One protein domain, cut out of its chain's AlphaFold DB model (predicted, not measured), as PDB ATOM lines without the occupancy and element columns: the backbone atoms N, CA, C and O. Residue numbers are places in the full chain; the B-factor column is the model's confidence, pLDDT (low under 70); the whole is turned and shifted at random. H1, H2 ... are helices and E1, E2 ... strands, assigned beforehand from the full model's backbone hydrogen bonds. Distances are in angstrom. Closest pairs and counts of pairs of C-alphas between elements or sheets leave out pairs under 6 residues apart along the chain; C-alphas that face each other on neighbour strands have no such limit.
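This is residues 2 to 42 of the 199 residues of the protein "BRCA1-associated protein" of Portunus trituberculatus (UniProt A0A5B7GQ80). A small meander sheet of three short strands has one helix, H1, beside its E1 edge, and the helix only grazes it; after E3, at the end of the printed part, residues 37 to 42 stick out as a free tail. The longest reach of this loose shape runs from the helix to the tip of that tail. The printed part has 41 residues, with one named helix and three named strands in the order H1, E1, E2, E3; the sheet has the order E1, E2, E3 and is antiparallel throughout, and the class is mixed, helices and strands. The whole is loose, with a radius of gyration of the C-alphas of 11.6 A, and elongated, with spans of 36 by 19 by 17 A.

Start at H1, residues 3 to 12, where every O i to N i+4 pair is within hydrogen-bond range. A tight link of 3 residues takes you to E1, residues 16 to 18; the closest C-alphas of H1 and E1 are those of Thr 5 and Ser 17, 7.0 A apart. After a tight link of 5 residues look for E2, residues 24 to 27, which forms a hairpin with E1. The two are antiparallel at 159 degrees between directions, with N 26 and O 17 at 2.8 A and N 17 and O 26 at 3.2 A, within hydrogen-bond range. A further tight link of 4 residues leads to E3, residues 32 to 35, and E2 and E3 are a second hairpin. They are antiparallel at 136 degrees, with N 34 and O 25 at 2.8 A and N 27 and O 32 at 2.9 A, within hydrogen-bond range. E1, E2 and E3 are a meander, each strand the antiparallel neighbour of the one before; E1 and E3 are its edge strands. H1 is on this sheet but only grazes it, with its residues 5 to 9.

Find C-alpha 3 at (158.876, 183.301, 211.200); from there H1 runs 14.4 A to C-alpha 12 at (171.326, 176.946, 207.692). E1 covers 6.9 A from Phe 16 to Leu 18, and E2 covers 9.8 A from Arg 24 to Asp 27. E3 runs 10.2 A from Asn 32 to His 35, where C-alpha 35 stands at (169.416, 196.842, 197.503).

The two C-alphas farthest apart are those of Leu 3 and Gly 42, 37.6 A. The printed part has no cut, and no link between its named elements is long. Residues 37 to 42 stand free. The mean pLDDT of the printed part is 75.6; look for values under 70 at residues 2 to 3, 21 to 23 and 35 to 42.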
ATOM      1  N   PHE A   2     156.934 185.998 208.432       53.97
ATOM      2  CA  PHE A   2     158.338 186.291 208.807       53.97
ATOM      3  C   PHE A   2     159.042 185.201 209.640       53.97
ATOM      4  O   PHE A   2     160.261 185.089 209.621       53.97
ATOM      5  N   LEU A   3     158.292 184.339 210.335       61.31
ATOM      6  CA  LEU A   3     158.876 183.301 211.200       61.31
ATOM      7  C   LEU A   3     159.626 182.206 210.425       61.31
ATOM      8  O   LEU A   3     160.531 181.575 210.962       61.31
ATOM      9  N   SER A   4     159.272 181.973 209.156       73.44
ATOM     10  CA  SER A   4     159.916 180.926 208.356       73.44
ATOM     11  C   SER A   4     161.340 181.292 207.943       73.44
ATOM     12  O   SER A   4     162.178 180.406 207.827       73.44
ATOM     13  N   THR A   5     161.618 182.573 207.704       75.94
ATOM     14  CA  THR A   5     162.912 183.013 207.171       75.94
ATOM     15  C   THR A   5     163.947 183.205 208.279       75.94
ATOM     16  O   THR A   5     165.103 182.841 208.090       75.94
ATOM     17  N   VAL A   6     163.518 183.647 209.468       80.81
ATOM     18  CA  VAL A   6     164.362 183.682 210.678       80.81
ATOM     19  C   VAL A   6     164.782 182.271 211.093       80.81
ATOM     20  O   VAL A   6     165.951 182.028 211.374       80.81
ATOM     21  N   ARG A   7     163.855 181.306 211.065       83.62
ATOM     22  CA  ARG A   7     164.173 179.900 211.346       83.62
ATOM     23  C   ARG A   7     165.179 179.320 210.346       83.62
ATOM     24  O   ARG A   7     166.131 178.674 210.759       83.62
ATOM     25  N   HIS A   8     165.015 179.614 209.054       82.44
ATOM     26  CA  HIS A   8     165.965 179.211 208.006       82.44
ATOM     27  C   HIS A   8     167.369 179.779 208.239       82.44
ATOM     28  O   HIS A   8     168.353 179.059 208.079       82.44
ATOM     29  N   PHE A   9     167.469 181.042 208.663       84.38
ATOM     30  CA  PHE A   9     168.740 181.643 209.068       84.38
ATOM     31  C   PHE A   9     169.382 180.870 210.230       84.38
ATOM     32  O   PHE A   9     170.548 180.502 210.132       84.38
ATOM     33  N   MET A  10     168.620 180.544 211.279       85.25
ATOM     34  CA  MET A  10     169.143 179.809 212.439       85.25
ATOM     35  C   MET A  10     169.573 178.368 212.110       85.25
ATOM     36  O   MET A  10     170.534 177.877 212.692       85.25
ATOM     37  N   GLU A  11     168.877 177.691 211.192       87.69
ATOM     38  CA  GLU A  11     169.154 176.292 210.829       87.69
ATOM     39  C   GLU A  11     170.293 176.147 209.804       87.69
ATOM     40  O   GLU A  11     171.058 175.188 209.865       87.69
ATOM     41  N   THR A  12     170.411 177.079 208.850       87.19
ATOM     42  CA  THR A  12     171.326 176.946 207.692       87.19
ATOM     43  C   THR A  12     172.434 177.992 207.640       87.19
ATOM     44  O   THR A  12     173.329 177.896 206.803       87.19
ATOM     45  N   ASN A  13     172.389 178.996 208.518       84.31
ATOM     46  CA  ASN A  13     173.294 180.144 208.536       84.31
ATOM     47  C   ASN A  13     173.294 180.970 207.229       84.31
ATOM     48  O   ASN A  13     174.260 181.665 206.912       84.31
ATOM     49  N   HIS A  14     172.207 180.915 206.449       87.44
ATOM     50  CA  HIS A  14     172.021 181.771 205.279       87.44
ATOM     51  C   HIS A  14     171.596 183.181 205.696       87.44
ATOM     52  O   HIS A  14     170.464 183.413 206.113       87.44
ATOM     53  N   VAL A  15     172.517 184.131 205.540       85.56
ATOM     54  CA  VAL A  15     172.417 185.503 206.068       85.56
ATOM     55  C   VAL A  15     171.480 186.418 205.266       85.56
ATOM     56  O   VAL A  15     171.095 187.481 205.749       85.56
ATOM     57  N   PHE A  16     171.056 186.006 204.067       84.19
ATOM     58  CA  PHE A  16     170.238 186.836 203.185       84.19
ATOM     59  C   PHE A  16     168.917 186.172 202.807       84.19
ATOM     60  O   PHE A  16     168.881 184.997 202.438       84.19
ATOM     61  N   SER A  17     167.829 186.949 202.814       85.31
ATOM     62  CA  SER A  17     166.538 186.513 202.262       85.31
ATOM     63  C   SER A  17     165.865 187.600 201.433       85.31
ATOM     64  O   SER A  17     165.867 188.771 201.807       85.31
ATOM     65  N   LEU A  18     165.270 187.207 200.307       83.00
ATOM     66  CA  LEU A  18     164.541 188.109 199.422       83.00
ATOM     67  C   LEU A  18     163.105 188.310 199.914       83.00
ATOM     68  O   LEU A  18     162.372 187.338 200.102       83.00
ATOM     69  N   GLN A  19     162.676 189.565 200.039       78.75
ATOM     70  CA  GLN A  19     161.272 189.883 200.262       78.75
ATOM     71  C   GLN A  19     160.517 189.899 198.928       78.75
ATOM     72  O   GLN A  19     160.825 190.663 198.009       78.75
ATOM     73  N   VAL A  20     159.506 189.038 198.821       71.88
ATOM     74  CA  VAL A  20     158.654 188.953 197.631       71.88
ATOM     75  C   VAL A  20     157.794 190.220 197.537       71.88
ATOM     76  O   VAL A  20     157.121 190.587 198.498       71.88
ATOM     77  N   GLY A  21     157.825 190.897 196.386       67.94
ATOM     78  CA  GLY A  21     156.968 192.048 196.064       67.94
ATOM     79  C   GLY A  21     157.657 193.417 196.043       67.94
ATOM     80  O   GLY A  21     157.145 194.328 195.402       67.94
ATOM     81  N   ASN A  22     158.819 193.586 196.679       66.88
ATOM     82  CA  ASN A  22     159.513 194.883 196.724       66.88
ATOM     83  C   ASN A  22     161.006 194.825 196.348       66.88
ATOM     84  O   ASN A  22     161.699 195.826 196.517       66.88
ATOM     85  N   ASN A  23     161.489 193.685 195.838       68.38
ATOM     86  CA  ASN A  23     162.875 193.441 195.407       68.38
ATOM     87  C   ASN A  23     163.960 193.823 196.435       68.38
ATOM     88  O   ASN A  23     165.124 193.992 196.065       68.38
ATOM     89  N   ARG A  24     163.614 193.919 197.725       75.25
ATOM     90  CA  ARG A  24     164.575 194.188 198.800       75.25
ATOM     91  C   ARG A  24     165.116 192.890 199.378       75.25
ATOM     92  O   ARG A  24     164.390 191.903 199.512       75.25
ATOM     93  N   VAL A  25     166.393 192.901 199.732       83.12
ATOM     94  CA  VAL A  25     167.053 191.782 200.409       83.12
ATOM     95  C   VAL A  25     167.224 192.159 201.874       83.12
ATOM     96  O   VAL A  25     167.646 193.269 202.176       83.12
ATOM     97  N   TRP A  26     166.858 191.260 202.779       88.25
ATOM     98  CA  TRP A  26     167.095 191.410 204.211       88.25
ATOM     99  C   TRP A  26     168.444 190.794 204.582       88.25
ATOM    100  O   TRP A  26     168.700 189.652 204.189       88.25
ATOM    101  N   ASP A  27     169.273 191.537 205.314       88.00
ATOM    102  CA  ASP A  27     170.525 191.084 205.927       88.00
ATOM    103  C   ASP A  27     170.273 190.794 207.417       88.00
ATOM    104  O   ASP A  27     170.037 191.707 208.210       88.00
ATOM    105  N   TYR A  28     170.313 189.513 207.799       86.62
ATOM    106  CA  TYR A  28     170.071 189.082 209.182       86.62
ATOM    107  C   TYR A  28     171.213 189.429 210.147       86.62
ATOM    108  O   TYR A  28     170.995 189.432 211.354       86.62
ATOM    109  N   VAL A  29     172.421 189.710 209.649       85.38
ATOM    110  CA  VAL A  29     173.580 190.057 210.489       85.38
ATOM    111  C   VAL A  29     173.608 191.553 210.789       85.38
ATOM    112  O   VAL A  29     174.007 191.949 211.882       85.38
ATOM    113  N   ARG A  30     173.191 192.386 209.830       82.81
ATOM    114  CA  ARG A  30     173.183 193.854 209.961       82.81
ATOM    115  C   ARG A  30     171.816 194.452 210.295       82.81
ATOM    116  O   ARG A  30     171.724 195.671 210.403       82.81
ATOM    117  N   ASP A  31     170.794 193.607 210.445       86.81
ATOM    118  CA  ASP A  31     169.413 193.980 210.781       86.81
ATOM    119  C   ASP A  31     168.865 195.098 209.876       86.81
ATOM    120  O   ASP A  31     168.300 196.097 210.325       86.81
ATOM    121  N   ASN A  32     169.110 194.981 208.566       85.75
ATOM    122  CA  ASN A  32     168.752 196.019 207.604       85.75
ATOM    123  C   ASN A  32     168.329 195.472 206.228       85.75
ATOM    124  O   ASN A  32     168.567 194.319 205.864       85.75
ATOM    125  N   TYR A  33     167.685 196.339 205.440       82.62
ATOM    126  CA  TYR A  33     167.387 196.071 204.033       82.62
ATOM    127  C   TYR A  33     168.516 196.580 203.133       82.62
ATOM    128  O   TYR A  33     168.858 197.763 203.169       82.62
ATOM    129  N   VAL A  34     169.018 195.715 202.254       79.38
ATOM    130  CA  VAL A  34     169.995 196.045 201.208       79.38
ATOM    131  C   VAL A  34     169.358 195.982 199.814       79.38
ATOM    132  O   VAL A  34     168.426 195.211 199.555       79.38
ATOM    133  N   HIS A  35     169.850 196.824 198.901       68.19
ATOM    134  CA  HIS A  35     169.416 196.842 197.503       68.19
ATOM    135  C   HIS A  35     170.205 195.815 196.689       68.19
ATOM    136  O   HIS A  35     171.420 195.688 196.830       68.19
ATOM    137  N   ARG A  36     169.510 195.083 195.815       64.31
ATOM    138  CA  ARG A  36     170.148 194.139 194.897       64.31
ATOM    139  C   ARG A  36     170.908 194.915 193.819       64.31
ATOM    140  O   ARG A  36     170.286 195.594 193.007       64.31
ATOM    141  N   LEU A  37     172.228 194.762 193.773       59.00
ATOM    142  CA  LEU A  37     173.019 195.097 192.592       59.00
ATOM    143  C   LEU A  37     172.860 193.941 191.595       59.00
ATOM    144  O   LEU A  37     173.270 192.816 191.876       59.00
ATOM    145  N   LEU A  38     172.180 194.183 190.476       57.09
ATOM    146  CA  LEU A  38     172.042 193.201 189.398       57.09
ATOM    147  C   LEU A  38     173.229 193.371 188.447       57.09
ATOM    148  O   LEU A  38     173.380 194.423 187.828       57.09
ATOM    149  N   GLN A  39     174.075 192.348 188.347       50.53
ATOM    150  CA  GLN A  39     175.123 192.277 187.335       50.53
ATOM    151  C   GLN A  39     174.541 191.574 186.103       50.53
ATOM    152  O   GLN A  39     174.069 190.445 186.204       50.53
ATOM    153  N   SER A  40     174.504 192.263 184.961       50.22
ATOM    154  CA  SER A  40     174.093 191.669 183.684       50.22
ATOM    155  C   SER A  40     175.220 190.778 183.151       50.22
ATOM    156  O   SER A  40     176.378 191.191 183.173       50.22
ATOM    157  N   GLU A  41     174.908 189.575 182.657       53.03
ATOM    158  CA  GLU A  41     175.910 188.599 182.182       53.03
ATOM    159  C   GLU A  41     176.627 189.001 180.874       53.03
ATOM    160  O   GLU A  41     177.511 188.283 180.417       53.03
ATOM    161  N   GLY A  42     176.289 190.142 180.263       52.91
ATOM    162  CA  GLY A  42     176.890 190.575 178.992       52.91
ATOM    163  C   GLY A  42     177.902 191.715 179.081       52.91
ATOM    164  O   GLY A  42     178.750 191.844 178.206       52.91
TER     165      GLY A  42